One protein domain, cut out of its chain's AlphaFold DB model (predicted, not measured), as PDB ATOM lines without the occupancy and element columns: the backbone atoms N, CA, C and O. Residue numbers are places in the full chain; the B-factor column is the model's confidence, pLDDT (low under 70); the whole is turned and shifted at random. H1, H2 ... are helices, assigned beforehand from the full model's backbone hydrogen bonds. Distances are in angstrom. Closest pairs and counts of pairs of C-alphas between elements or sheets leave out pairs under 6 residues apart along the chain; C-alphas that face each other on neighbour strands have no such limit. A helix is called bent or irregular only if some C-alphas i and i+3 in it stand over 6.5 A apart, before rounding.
ATOM      1  N   GLN A  14     -63.028 -22.923  45.036       82.75
ATOM      2  CA  GLN A  14     -63.362 -21.557  44.631       82.75
ATOM      3  C   GLN A  14     -63.059 -20.532  45.735       82.75
ATOM      4  O   GLN A  14     -62.545 -19.454  45.428       82.75
ATOM      5  N   ALA A  15     -63.325 -20.863  47.005       81.12
ATOM      6  CA  ALA A  15     -62.994 -20.004  48.141       81.12
ATOM      7  C   ALA A  15     -61.474 -19.838  48.301       81.12
ATOM      8  O   ALA A  15     -61.005 -18.719  48.505       81.12
ATOM      9  N   ARG A  16     -60.693 -20.914  48.120       83.56
ATOM     10  CA  ARG A  16     -59.218 -20.849  48.111       83.56
ATOM     11  C   ARG A  16     -58.694 -19.966  46.974       83.56
ATOM     12  O   ARG A  16     -57.977 -19.004  47.231       83.56
ATOM     13  N   ALA A  17     -59.166 -20.181  45.745       85.56
ATOM     14  CA  ALA A  17     -58.776 -19.360  44.597       85.56
ATOM     15  C   ALA A  17     -59.165 -17.873  44.746       85.56
ATOM     16  O   ALA A  17     -58.477 -16.985  44.240       85.56
ATOM     17  N   ALA A  18     -60.276 -17.564  45.425       88.06
ATOM     18  CA  ALA A  18     -60.655 -16.188  45.739       88.06
ATOM     19  C   ALA A  18     -59.702 -15.539  46.759       88.06
ATOM     20  O   ALA A  18     -59.258 -14.414  46.520       88.06
ATOM     21  N   ARG A  19     -59.333 -16.256  47.833       87.12
ATOM     22  CA  ARG A  19     -58.340 -15.800  48.824       87.12
ATOM     23  C   ARG A  19     -56.971 -15.563  48.180       87.12
ATOM     24  O   ARG A  19     -56.371 -14.518  48.411       87.12
ATOM     25  N   ASP A  20     -56.525 -16.458  47.301       91.50
ATOM     26  CA  ASP A  20     -55.237 -16.322  46.604       91.50
ATOM     27  C   ASP A  20     -55.200 -15.103  45.678       91.50
ATOM     28  O   ASP A  20     -54.215 -14.359  45.652       91.50
ATOM     29  N   ARG A  21     -56.295 -14.851  44.945       92.62
ATOM     30  CA  ARG A  21     -56.431 -13.651  44.107       92.62
ATOM     31  C   ARG A  21     -56.409 -12.376  44.939       92.62
ATOM     32  O   ARG A  21     -55.769 -11.411  44.525       92.62
ATOM     33  N   GLN A  22     -57.077 -12.369  46.090       92.94
ATOM     34  CA  GLN A  22     -57.054 -11.219  46.988       92.94
ATOM     35  C   GLN A  22     -55.647 -10.989  47.547       92.94
ATOM     36  O   GLN A  22     -55.105  -9.900  47.394       92.94
ATOM     37  N   ALA A  23     -54.988 -12.032  48.049       93.62
ATOM     38  CA  ALA A  23     -53.625 -11.932  48.560       93.62
ATOM     39  C   ALA A  23     -52.624 -11.468  47.483       93.62
ATOM     40  O   ALA A  23     -51.691 -10.720  47.777       93.62
ATOM     41  N   ALA A  24     -52.806 -11.881  46.224       93.44
ATOM     42  CA  ALA A  24     -52.001 -11.397  45.104       93.44
ATOM     43  C   ALA A  24     -52.234  -9.904  44.815       93.44
ATOM     44  O   ALA A  24     -51.268  -9.180  44.566       93.44
ATOM     45  N   ARG A  25     -53.486  -9.433  44.885       94.81
ATOM     46  CA  ARG A  25     -53.828  -8.007  44.747       94.81
ATOM     47  C   ARG A  25     -53.228  -7.180  45.876       94.81
ATOM     48  O   ARG A  25     -52.594  -6.173  45.585       94.81
ATOM     49  N   ASP A  26     -53.334  -7.645  47.116       96.06
ATOM     50  CA  ASP A  26     -52.786  -6.949  48.283       96.06
ATOM     51  C   ASP A  26     -51.256  -6.847  48.197       96.06
ATOM     52  O   ASP A  26     -50.682  -5.789  48.451       96.06
ATOM     53  N   ARG A  27     -50.570  -7.918  47.763       95.50
ATOM     54  CA  ARG A  27     -49.119  -7.877  47.497       95.50
ATOM     55  C   ARG A  27     -48.764  -6.880  46.396       95.50
ATOM     56  O   ARG A  27     -47.818  -6.117  46.557       95.50
ATOM     57  N   ALA A  28     -49.516  -6.875  45.295       94.94
ATOM     58  CA  ALA A  28     -49.286  -5.943  44.197       94.94
ATOM     59  C   ALA A  28     -49.534  -4.487  44.620       94.94
ATOM     60  O   ALA A  28     -48.801  -3.597  44.195       94.94
ATOM     61  N   GLN A  29     -50.542  -4.242  45.459       96.38
ATOM     62  CA  GLN A  29     -50.829  -2.922  46.004       96.38
ATOM     63  C   GLN A  29     -49.700  -2.442  46.919       96.38
ATOM     64  O   GLN A  29     -49.143  -1.380  46.650       96.38
ATOM     65  N   ARG A  30     -49.293  -3.251  47.909       96.19
ATOM     66  CA  ARG A  30     -48.170  -2.915  48.801       96.19
ATOM     67  C   ARG A  30     -46.894  -2.618  48.023       96.19
ATOM     68  O   ARG A  30     -46.265  -1.597  48.252       96.19
ATOM     69  N   TRP A  31     -46.572  -3.443  47.027       96.50
ATOM     70  CA  TRP A  31     -45.402  -3.204  46.183       96.50
ATOM     71  C   TRP A  31     -45.476  -1.853  45.456       96.50
ATOM     72  O   TRP A  31     -44.490  -1.123  45.412       96.50
ATOM     73  N   ARG A  32     -46.640  -1.473  44.907       96.56
ATOM     74  CA  ARG A  32     -46.810  -0.161  44.253       96.56
ATOM     75  C   ARG A  32     -46.681   0.995  45.239       96.56
ATOM     76  O   ARG A  32     -46.103   2.017  44.879       96.56
ATOM     77  N   GLU A  33     -47.230   0.848  46.440       97.12
ATOM     78  CA  GLU A  33     -47.140   1.849  47.507       97.12
ATOM     79  C   GLU A  33     -45.688   2.035  47.959       97.12
ATOM     80  O   GLU A  33     -45.196   3.161  47.979       97.12
ATOM     81  N   GLU A  34     -44.964   0.939  48.196       95.88
ATOM     82  CA  GLU A  34     -43.535   0.948  48.525       95.88
ATOM     83  C   GLU A  34     -42.699   1.588  47.411       95.88
ATOM     84  O   GLU A  34     -41.869   2.457  47.678       95.88
ATOM     85  N   ARG A  35     -42.939   1.218  46.142       95.75
ATOM     86  CA  ARG A  35     -42.239   1.824  44.997       95.75
ATOM     87  C   ARG A  35     -42.525   3.318  44.881       95.75
ATOM     88  O   ARG A  35     -41.619   4.080  44.557       95.75
ATOM     89  N   ARG A  36     -43.766   3.748  45.126       96.56
ATOM     90  CA  ARG A  36     -44.128   5.170  45.103       96.56
ATOM     91  C   ARG A  36     -43.401   5.930  46.208       96.56
ATOM     92  O   ARG A  36     -42.777   6.937  45.909       96.56
ATOM     93  N   ALA A  37     -43.418   5.409  47.434       95.62
ATOM     94  CA  ALA A  37     -42.711   6.016  48.558       95.62
ATOM     95  C   ALA A  37     -41.198   6.121  48.301       95.62
ATOM     96  O   ALA A  37     -40.597   7.155  48.587       95.62
ATOM     97  N   GLU A  38     -40.585   5.093  47.705       96.31
ATOM     98  CA  GLU A  38     -39.168   5.119  47.321       96.31
ATOM     99  C   GLU A  38     -38.876   6.208  46.280       96.31
ATOM    100  O   GLU A  38     -37.956   7.004  46.458       96.31
ATOM    101  N   VAL A  39     -39.678   6.287  45.213       97.12
ATOM    102  CA  VAL A  39     -39.510   7.304  44.162       97.12
ATOM    103  C   VAL A  39     -39.716   8.712  44.712       97.12
ATOM    104  O   VAL A  39     -38.946   9.613  44.379       97.12
ATOM    105  N   ASP A  40     -40.722   8.916  45.557       96.31
ATOM    106  CA  ASP A  40     -40.988  10.218  46.166       96.31
ATOM    107  C   ASP A  40     -39.849  10.623  47.118       96.31
ATOM    108  O   ASP A  40     -39.404  11.770  47.086       96.31
ATOM    109  N   GLY A  41     -39.284   9.671  47.870       96.75
ATOM    110  CA  GLY A  41     -38.087   9.893  48.682       96.75
ATOM    111  C   GLY A  41     -36.853  10.261  47.851       96.75
ATOM    112  O   GLY A  41     -36.121  11.190  48.195       96.75
ATOM    113  N   LEU A  42     -36.634   9.583  46.720       95.31
ATOM    114  CA  LEU A  42     -35.539   9.912  45.801       95.31
ATOM    115  C   LEU A  42     -35.711  11.305  45.189       95.31
ATOM    116  O   LEU A  42     -34.741  12.054  45.107       95.31
ATOM    117  N   ARG A  43     -36.933  11.682  44.800       95.31
ATOM    118  CA  ARG A  43     -37.233  13.020  44.268       95.31
ATOM    119  C   ARG A  43     -36.970  14.116  45.290       95.31
ATOM    120  O   ARG A  43     -36.356  15.118  44.936       95.31
ATOM    121  N   ALA A  44     -37.386  13.913  46.540       94.25
ATOM    122  CA  ALA A  44     -37.097  14.851  47.620       94.25
ATOM    123  C   ALA A  44     -35.582  15.044  47.784       94.25
ATOM    124  O   ALA A  44     -35.096  16.171  47.805       94.25
ATOM    125  N   ARG A  45     -34.819  13.946  47.777       91.88
ATOM    126  CA  ARG A  45     -33.359  13.998  47.899       91.88
ATOM    127  C   ARG A  45     -32.669  14.657  46.704       91.88
ATOM    128  O   ARG A  45     -31.683  15.361  46.892       91.88
ATOM    129  N   VAL A  46     -33.166  14.455  45.484       93.88
ATOM    130  CA  VAL A  46     -32.660  15.170  44.298       93.88
ATOM    131  C   VAL A  46     -32.919  16.668  44.430       93.88
ATOM    132  O   VAL A  46     -31.990  17.444  44.240       93.88
ATOM    133  N   ALA A  47     -34.124  17.075  44.834       89.50
ATOM    134  CA  ALA A  47     -34.446  18.488  45.034       89.50
ATOM    135  C   ALA A  47     -33.561  19.141  46.113       89.50
ATOM    136  O   ALA A  47     -33.089  20.263  45.930       89.50
ATOM    137  N   GLU A  48     -33.276  18.433  47.210       85.31
ATOM    138  CA  GLU A  48     -32.326  18.884  48.236       85.31
ATOM    139  C   GLU A  48     -30.908  19.074  47.672       85.31
ATOM    140  O   GLU A  48     -30.257  20.085  47.945       85.31
ATOM    141  N   LEU A  49     -30.428  18.124  46.861       86.88
ATOM    142  CA  LEU A  49     -29.106  18.197  46.234       86.88
ATOM    143  C   LEU A  49     -29.014  19.328  45.204       86.88
ATOM    144  O   LEU A  49     -28.007  20.034  45.166       86.88
ATOM    145  N   GLU A  50     -30.052  19.531  44.395       88.44
ATOM    146  CA  GLU A  50     -30.124  20.635  43.434       88.44
ATOM    147  C   GLU A  50     -30.133  21.993  44.144       88.44
ATOM    148  O   GLU A  50     -29.407  22.904  43.741       88.44
ATOM    149  N   ALA A  51     -30.880  22.118  45.245       84.88
ATOM    150  CA  ALA A  51     -30.881  23.323  46.067       84.88
ATOM    151  C   ALA A  51     -29.489  23.604  46.661       84.88
ATOM    152  O   ALA A  51     -29.008  24.737  46.602       84.88
ATOM    153  N   ALA A  52     -28.804  22.579  47.177       82.69
ATOM    154  CA  ALA A  52     -27.436  22.712  47.675       82.69
ATOM    155  C   ALA A  52     -26.453  23.130  46.565       82.69
ATOM    156  O   ALA A  52     -25.659  24.052  46.760       82.69
ATOM    157  N   ALA A  53     -26.542  22.514  45.383       86.44
ATOM    158  CA  ALA A  53     -25.697  22.850  44.238       86.44
ATOM    159  C   ALA A  53     -25.919  24.294  43.756       86.44
ATOM    160  O   ALA A  53     -24.960  24.978  43.393       86.44
ATOM    161  N   ALA A  54     -27.159  24.790  43.798       85.69
ATOM    162  CA  ALA A  54     -27.467  26.180  43.474       85.69
ATOM    163  C   ALA A  54     -26.796  27.159  44.454       85.69
ATOM    164  O   ALA A  54     -26.221  28.165  44.031       85.69
ATOM    165  N   VAL A  55     -26.810  26.855  45.756       85.81
ATOM    166  CA  VAL A  55     -26.118  27.662  46.777       85.81
ATOM    167  C   VAL A  55     -24.602  27.638  46.568       85.81
ATOM    168  O   VAL A  55     -23.961  28.688  46.639       85.81
ATOM    169  N   ASP A  56     -24.028  26.478  46.247       86.56
ATOM    170  CA  ASP A  56     -22.594  26.347  45.968       86.56
ATOM    171  C   ASP A  56     -22.195  27.140  44.703       86.56
ATOM    172  O   ASP A  56     -21.185  27.849  44.703       86.56
ATOM    173  N   ALA A  57     -23.024  27.133  43.654       84.25
ATOM    174  CA  ALA A  57     -22.814  27.961  42.464       84.25
ATOM    175  C   ALA A  57     -22.848  29.467  42.787       84.25
ATOM    176  O   ALA A  57     -22.007  30.230  42.300       84.25
ATOM    177  N   LEU A  58     -23.773  29.903  43.650       81.50
ATOM    178  CA  LEU A  58     -23.833  31.287  44.128       81.50
ATOM    179  C   LEU A  58     -22.592  31.669  44.940       81.50
ATOM    180  O   LEU A  58     -22.077  32.776  44.772       81.50
ATOM    181  N   LEU A  59     -22.086  30.765  45.783       85.75
ATOM    182  CA  LEU A  59     -20.854  30.974  46.544       85.75
ATOM    183  C   LEU A  59     -19.655  31.177  45.604       85.75
ATOM    184  O   LEU A  59     -18.903  32.139  45.774       85.75
ATOM    185  N   VAL A  60     -19.509  30.323  44.585       84.81
ATOM    186  CA  VAL A  60     -18.441  30.435  43.575       84.81
ATOM    187  C   VAL A  60     -18.558  31.746  42.798       84.81
ATOM    188  O   VAL A  60     -17.567  32.463  42.651       84.81
ATOM    189  N   ALA A  61     -19.762  32.114  42.351       81.88
ATOM    190  CA  ALA A  61     -19.996  33.380  41.657       81.88
ATOM    191  C   ALA A  61     -19.685  34.595  42.551       81.88
ATOM    192  O   ALA A  61     -19.060  35.562  42.105       81.88
ATOM    193  N   GLY A  62     -20.081  34.534  43.824       78.44
ATOM    194  CA  GLY A  62     -19.788  35.559  44.820       78.44
ATOM    195  C   GLY A  62     -18.289  35.732  45.046       78.44
ATOM    196  O   GLY A  62     -17.789  36.858  45.034       78.44
ATOM    197  N   LEU A  63     -17.561  34.621  45.171       81.31
ATOM    198  CA  LEU A  63     -16.110  34.607  45.323       81.31
ATOM    199  C   LEU A  63     -15.414  35.174  44.081       81.31
ATOM    200  O   LEU A  63     -14.583  36.072  44.203       81.31
ATOM    201  N   ALA A  64     -15.790  34.712  42.886       80.12
ATOM    202  CA  ALA A  64     -15.221  35.192  41.630       80.12
ATOM    203  C   ALA A  64     -15.404  36.709  41.471       80.12
ATOM    204  O   ALA A  64     -14.465  37.420  41.112       80.12
ATOM    205  N   ARG A  65     -16.592  37.229  41.802       77.31
ATOM    206  CA  ARG A  65     -16.885  38.666  41.718       77.31
ATOM    207  C   ARG A  65     -16.142  39.483  42.769       77.31
ATOM    208  O   ARG A  65     -15.702  40.593  42.474       77.31
ATOM    209  N   ALA A  66     -16.015  38.949  43.978       74.94
ATOM    210  CA  ALA A  66     -15.249  39.568  45.046       74.94
ATOM    211  C   ALA A  66     -13.767  39.710  44.665       74.94
ATOM    212  O   ALA A  66     -13.210  40.800  44.760       74.94
ATOM    213  N   VAL A  67     -13.176  38.637  44.135       73.50
ATOM    214  CA  VAL A  67     -11.801  38.623  43.624       73.50
ATOM    215  C   VAL A  67     -11.640  39.570  42.432       73.50
ATOM    216  O   VAL A  67     -10.687  40.340  42.387       73.50
ATOM    217  N   ALA A  68     -12.572  39.567  41.475       72.25
ATOM    218  CA  ALA A  68     -12.503  40.445  40.305       72.25
ATOM    219  C   ALA A  68     -12.541  41.940  40.672       72.25
ATOM    220  O   ALA A  68     -11.849  42.739  40.047       72.25
ATOM    221  N   ARG A  69     -13.326  42.328  41.688       67.94
ATOM    222  CA  ARG A  69     -13.366  43.717  42.172       67.94
ATOM    223  C   ARG A  69     -12.066  44.145  42.831       67.94
ATOM    224  O   ARG A  69     -11.607  45.247  42.561       67.94
ATOM    225  N   ASP A  70     -11.494  43.284  43.662       65.38
ATOM    226  CA  ASP A  70     -10.214  43.553  44.316       65.38
ATOM    227  C   ASP A  70      -9.081  43.682  43.277       65.38
ATOM    228  O   ASP A  70      -8.210  44.545  43.363       65.38
ATOM    229  N   ARG A  71      -9.179  42.901  42.193       60.78
ATOM    230  CA  ARG A  71      -8.257  42.924  41.047       60.78
ATOM    231  C   ARG A  71      -8.397  44.122  40.113       60.78
ATOM    232  O   ARG A  71      -7.466  44.378  39.359       60.78
ATOM    233  N   ALA A  72      -9.498  44.878  40.145       59.25
ATOM    234  CA  ALA A  72      -9.662  46.057  39.285       59.25
ATOM    235  C   ALA A  72      -8.608  47.154  39.557       59.25
ATOM    236  O   ALA A  72      -8.434  48.053  38.739       59.25
ATOM    237  N   ALA A  85      -7.057  38.576  52.168       56.94
ATOM    238  CA  ALA A  85      -8.227  37.718  52.288       56.94
ATOM    239  C   ALA A  85      -9.500  38.451  51.845       56.94
ATOM    240  O   ALA A  85      -9.898  39.458  52.434       56.94
ATOM    241  N   VAL A  86     -10.181  37.912  50.832       64.50
ATOM    242  CA  VAL A  86     -11.542  38.340  50.520       64.50
ATOM    243  C   VAL A  86     -12.393  38.096  51.762       64.50
ATOM    244  O   VAL A  86     -12.601  36.956  52.176       64.50
ATOM    245  N   MET A  87     -12.897  39.174  52.359       74.25
ATOM    246  CA  MET A  87     -13.741  39.078  53.546       74.25
ATOM    247  C   MET A  87     -14.956  38.199  53.236       74.25
ATOM    248  O   MET A  87     -15.702  38.484  52.299       74.25
ATOM    249  N   VAL A  88     -15.204  37.171  54.054       77.06
ATOM    250  CA  VAL A  88     -16.328  36.225  53.878       77.06
ATOM    251  C   VAL A  88     -17.666  36.957  53.726       77.06
ATOM    252  O   VAL A  88     -18.470  36.637  52.854       77.06
ATOM    253  N   ARG A  89     -17.870  38.035  54.494       81.00
ATOM    254  CA  ARG A  89     -19.026  38.935  54.359       81.00
ATOM    255  C   ARG A  89     -19.208  39.471  52.932       81.00
ATOM    256  O   ARG A  89     -20.340  39.632  52.484       81.00
ATOM    257  N   HIS A  90     -18.117  39.788  52.239       83.56
ATOM    258  CA  HIS A  90     -18.155  40.300  50.873       83.56
ATOM    259  C   HIS A  90     -18.517  39.206  49.864       83.56
ATOM    260  O   HIS A  90     -19.305  39.469  48.960       83.56
ATOM    261  N   VAL A  91     -18.019  37.977  50.055       83.50
ATOM    262  CA  VAL A  91     -18.427  36.810  49.252       83.50
ATOM    263  C   VAL A  91     -19.932  36.590  49.364       83.50
ATOM    264  O   VAL A  91     -20.615  36.503  48.348       83.50
ATOM    265  N   ILE A  92     -20.459  36.589  50.593       86.44
ATOM    266  CA  ILE A  92     -21.890  36.407  50.862       86.44
ATOM    267  C   ILE A  92     -22.724  37.514  50.188       86.44
ATOM    268  O   ILE A  92     -23.723  37.223  49.533       86.44
ATOM    269  N   ASP A  93     -22.313  38.782  50.298       88.94
ATOM    270  CA  ASP A  93     -22.989  39.910  49.635       88.94
ATOM    271  C   ASP A  93     -22.984  39.779  48.101       88.94
ATOM    272  O   ASP A  93     -24.008  40.014  47.454       88.94
ATOM    273  N   GLN A  94     -21.859  39.379  47.496       88.25
ATOM    274  CA  GLN A  94     -21.798  39.174  46.046       88.25
ATOM    275  C   GLN A  94     -22.614  37.960  45.589       88.25
ATOM    276  O   GLN A  94     -23.239  38.031  44.532       88.25
ATOM    277  N   ALA A  95     -22.659  36.886  46.379       87.38
ATOM    278  CA  ALA A  95     -23.492  35.717  46.109       87.38
ATOM    279  C   ALA A  95     -24.988  36.082  46.141       87.38
ATOM    280  O   ALA A  95     -25.731  35.779  45.209       87.38
ATOM    281  N   ALA A  96     -25.421  36.838  47.152       89.06
ATOM    282  CA  ALA A  96     -26.794  37.322  47.253       89.06
ATOM    283  C   ALA A  96     -27.172  38.270  46.094       89.06
ATOM    284  O   ALA A  96     -28.281  38.208  45.560       89.06
ATOM    285  N   LYS A  97     -26.231  39.111  45.635       90.44
ATOM    286  CA  LYS A  97     -26.400  39.928  44.417       90.44
ATOM    287  C   LYS A  97     -26.506  39.077  43.152       90.44
ATOM    288  O   LYS A  97     -27.306  39.406  42.283       90.44
ATOM    289  N   ALA A  98     -25.718  38.010  43.038       87.31
ATOM    290  CA  ALA A  98     -25.802  37.083  41.913       87.31
ATOM    291  C   ALA A  98     -27.172  36.385  41.866       87.31
ATOM    292  O   ALA A  98     -27.787  36.361  40.804       87.31
ATOM    293  N   SER A  99     -27.690  35.936  43.016       89.38
ATOM    294  CA  SER A  99     -29.046  35.375  43.135       89.38
ATOM    295  C   SER A  99     -30.107  36.362  42.652       89.38
ATOM    296  O   SER A  99     -30.895  36.041  41.764       89.38
ATOM    297  N   ARG A 100     -30.074  37.606  43.153       92.56
ATOM    298  CA  ARG A 100     -31.010  38.658  42.726       92.56
ATOM    299  C   ARG A 100     -30.959  38.905  41.217       92.56
ATOM    300  O   ARG A 100     -32.000  39.048  40.586       92.56
ATOM    301  N   ASN A 101     -29.764  38.926  40.633       87.88
ATOM    302  CA  ASN A 101     -29.591  39.109  39.191       87.88
ATOM    303  C   ASN A 101     -30.144  37.935  38.366       87.88
ATOM    304  O   ASN A 101     -30.516  38.137  37.215       87.88
ATOM    305  N   ALA A 102     -30.212  36.736  38.944       85.62
ATOM    306  CA  ALA A 102     -30.816  35.553  38.338       85.62
ATOM    307  C   ALA A 102     -32.332  35.434  38.610       85.62
ATOM    308  O   ALA A 102     -32.934  34.420  38.267       85.62
ATOM    309  N   GLY A 103     -32.957  36.450  39.224       89.88
ATOM    310  CA  GLY A 103     -34.386  36.459  39.565       89.88
ATOM    311  C   GLY A 103     -34.731  35.863  40.935       89.88
ATOM    312  O   GLY A 103     -35.907  35.708  41.248       89.88
ATOM    313  N   GLY A 104     -33.731  35.534  41.755       90.44
ATOM    314  CA  GLY A 104     -33.911  34.998  43.104       90.44
ATOM    315  C   GLY A 104     -34.032  36.064  44.201       90.44
ATOM    316  O   GLY A 104     -33.901  37.270  43.977       90.44
ATOM    317  N   SER A 105     -34.243  35.602  45.435       93.56
ATOM    318  CA  SER A 105     -34.276  36.445  46.633       93.56
ATOM    319  C   SER A 105     -32.865  36.703  47.165       93.56
ATOM    320  O   SER A 105     -32.035  35.797  47.271       93.56
ATOM    321  N   TYR A 106     -32.582  37.964  47.499       93.44
ATOM    322  CA  TYR A 106     -31.297  38.366  48.076       93.44
ATOM    323  C   TYR A 106     -31.150  37.883  49.518       93.44
ATOM    324  O   TYR A 106     -30.095  37.365  49.874       93.44
ATOM    325  N   ASP A 107     -32.190  38.053  50.337       94.38
ATOM    326  CA  ASP A 107     -32.131  37.707  51.757       94.38
ATOM    327  C   ASP A 107     -32.076  36.190  51.948       94.38
ATOM    328  O   ASP A 107     -31.243  35.707  52.717       94.38
ATOM    329  N   ASP A 108     -32.841  35.433  51.154       91.56
ATOM    330  CA  ASP A 108     -32.809  33.967  51.197       91.56
ATOM    331  C   ASP A 108     -31.452  33.431  50.735       91.56
ATOM    332  O   ASP A 108     -30.869  32.566  51.386       91.56
ATOM    333  N   ALA A 109     -30.887  33.987  49.658       88.88
ATOM    334  CA  ALA A 109     -29.557  33.597  49.197       88.88
ATOM    335  C   ALA A 109     -28.468  33.952  50.215       88.88
ATOM    336  O   ALA A 109     -27.566  33.154  50.462       88.88
ATOM    337  N   LYS A 110     -28.553  35.129  50.844       91.19
ATOM    338  CA  LYS A 110     -27.626  35.539  51.904       91.19
ATOM    339  C   LYS A 110     -27.672  34.567  53.085       91.19
ATOM    340  O   LYS A 110     -26.614  34.164  53.572       91.19
ATOM    341  N   ALA A 111     -28.872  34.192  53.528       90.75
ATOM    342  CA  ALA A 111     -29.071  33.229  54.605       90.75
ATOM    343  C   ALA A 111     -28.558  31.832  54.222       90.75
ATOM    344  O   ALA A 111     -27.779  31.247  54.974       90.75
ATOM    345  N   ALA A 112     -28.917  31.331  53.038       89.50
ATOM    346  CA  ALA A 112     -28.530  30.005  52.563       89.50
ATOM    347  C   ALA A 112     -27.010  29.862  52.391       89.50
ATOM    348  O   ALA A 112     -26.417  28.899  52.877       89.50
ATOM    349  N   VAL A 113     -26.354  30.847  51.767       88.75
ATOM    350  CA  VAL A 113     -24.889  30.862  51.607       88.75
ATOM    351  C   VAL A 113     -24.193  30.958  52.967       88.75
ATOM    352  O   VAL A 113     -23.206  30.261  53.204       88.75
ATOM    353  N   GLY A 114     -24.710  31.785  53.882       87.19
ATOM    354  CA  GLY A 114     -24.187  31.890  55.245       87.19
ATOM    355  C   GLY A 114     -24.273  30.567  56.010       87.19
ATOM    356  O   GLY A 114     -23.273  30.117  56.566       87.19
ATOM    357  N   ALA A 115     -25.436  29.913  55.981       89.31
ATOM    358  CA  ALA A 115     -25.643  28.609  56.607       89.31
ATOM    359  C   ALA A 115     -24.719  27.540  56.007       89.31
ATOM    360  O   ALA A 115     -24.065  26.803  56.741       89.31
ATOM    361  N   ARG A 116     -24.589  27.508  54.675       88.31
ATOM    362  CA  ARG A 116     -23.716  26.566  53.965       88.31
ATOM    363  C   ARG A 116     -22.251  26.696  54.383       88.31
ATOM    364  O   ARG A 116     -21.590  25.680  54.606       88.31
ATOM    365  N   LEU A 117     -21.756  27.929  54.510       85.75
ATOM    366  CA  LEU A 117     -20.401  28.208  54.990       85.75
ATOM    367  C   LEU A 117     -20.216  27.780  56.446       85.75
ATOM    368  O   LEU A 117     -19.216  27.140  56.756       85.75
ATOM    369  N   GLN A 118     -21.180  28.082  57.317       85.62
ATOM    370  CA  GLN A 118     -21.142  27.669  58.720       85.62
ATOM    371  C   GLN A 118     -21.069  26.139  58.848       85.62
ATOM    372  O   GLN A 118     -20.185  25.624  59.528       85.62
ATOM    373  N   THR A 119     -21.913  25.404  58.115       86.00
ATOM    374  CA  THR A 119     -21.867  23.934  58.070       86.00
ATOM    375  C   THR A 119     -20.516  23.413  57.573       86.00
ATOM    376  O   THR A 119     -19.994  22.440  58.115       86.00
ATOM    377  N   ALA A 120     -19.924  24.044  56.554       81.31
ATOM    378  CA  ALA A 120     -18.607  23.653  56.050       81.31
ATOM    379  C   ALA A 120     -17.500  23.894  57.091       81.31
ATOM    380  O   ALA A 120     -16.660  23.022  57.300       81.31
ATOM    381  N   VAL A 121     -17.527  25.040  57.778       82.75
ATOM    382  CA  VAL A 121     -16.585  25.362  58.860       82.75
ATOM    383  C   VAL A 121     -16.702  24.352  59.998       82.75
ATOM    384  O   VAL A 121     -15.687  23.836  60.453       82.75
ATOM    385  N   GLU A 122     -17.918  24.014  60.422       86.25
ATOM    386  CA  GLU A 122     -18.159  23.014  61.467       86.25
ATOM    387  C   GLU A 122     -17.684  21.616  61.070       86.25
ATOM    388  O   GLU A 122     -17.145  20.891  61.906       86.25
ATOM    389  N   ALA A 123     -17.857  21.226  59.804       82.81
ATOM    390  CA  ALA A 123     -17.368  19.947  59.300       82.81
ATOM    391  C   ALA A 123     -15.834  19.874  59.305       82.81
ATOM    392  O   ALA A 123     -15.281  18.837  59.657       82.81
ATOM    393  N   ILE A 124     -15.158  20.974  58.954       80.94
ATOM    394  CA  ILE A 124     -13.690  21.078  58.967       80.94
ATOM    395  C   ILE A 124     -13.150  21.128  60.401       80.94
ATOM    396  O   ILE A 124     -12.140  20.503  60.705       80.94
ATOM    397  N   ALA A 125     -13.812  21.878  61.281       77.94
ATOM    398  CA  ALA A 125     -13.396  22.057  62.670       77.94
ATOM    399  C   ALA A 125     -13.687  20.832  63.548       77.94
ATOM    400  O   ALA A 125     -13.206  20.762  64.680       77.94
ATOM    401  N   ARG A 126     -14.483  19.872  63.059       80.50
ATOM    402  CA  ARG A 126     -14.774  18.641  63.788       80.50
ATOM    403  C   ARG A 126     -13.487  17.815  63.906       80.50
ATOM    404  O   ARG A 126     -12.933  17.431  62.876       80.50
TER     405      ARG A 126
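What this domain is: This is residues 14 to 72 and 85 to 126 of the 129 residues of an uncharacterized protein of Methylobacterium sp. B4 (UniProt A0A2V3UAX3). One very long helix, H1, not bent, has a small helical hairpin, H2 and H3, packed crosswise on one side of its later part. Residues 14 to 50 of H1 stick out as a long bare arm, which makes the length of the whole, and residues 118 to 126, at the far end of H3, stick out as a shorter arm about perpendicular to H1. The printed part has 101 residues with three named helices in the order H1, H2, H3 and no named strand; its class is all helix. The whole is extended, with a radius of gyration of the C-alphas of 24.2 A, and spans 86 by 36 by 19 A.

Where its parts are: H1 holds residues 14 to 71, 84.9 A from first to last C-alpha; it begins at C-alpha 14 at (-63.362, -21.557, 44.631) and ends at C-alpha 71 at (-8.257, 42.924, 41.047). H2 holds residues 88 to 101 and is 20.0 A long. H3 holds residues 106 to 125, 28.3 A long, and its last C-alpha, 125, is at (-13.396, 22.057, 62.670).

How they stand to each other: H1 touches H2 with residues 58 to 66 alone; the closest C-alphas are those of Gly 62 and Ala 95, 3.9 A apart. These two helices run opposite ways at a steep tilt of 66 degrees. H1 touches H3 with residues 55 to 59 alone, and H3 touches H1 with residues 109 to 116 alone; the closest C-alphas are those of Val 55 and Val 113, 5.9 A apart. The lines of H1 and H3 are about perpendicular, at 85 degrees. H2 and H3 form a helical hairpin and touch, with H3 using residues 106 to 114 alone. Their closest C-alphas are those of Ala 96 and Tyr 106, 4.7 A apart, and they run opposite ways at a steep tilt of 39 degrees. The helix packing is mostly crossed, with 0 of the 3 touching pairs at a shallow tilt. In H1, H2 and H3 every O i to N i+4 pair is within hydrogen-bond range.

The domain as a whole: The C-alphas of Gln 14 and Ala 72 are the two farthest apart, at 86.5 A. Without the stretches that stand free, residues 14 to 50 and 118 to 126, the body has 55 residues and spans 30 by 21 by 17 A. Residues 73 to 84 are not printed, and C-alphas 72 and 85 are 15.5 A apart across this cut, which falls in the link from H1 to H2. The link from H2 to H3 is tight, with 4 residues. The mean pLDDT of the printed part is 86.5; residues 69 to 72 and 85 to 86, on the two sides of the cut, are under 70.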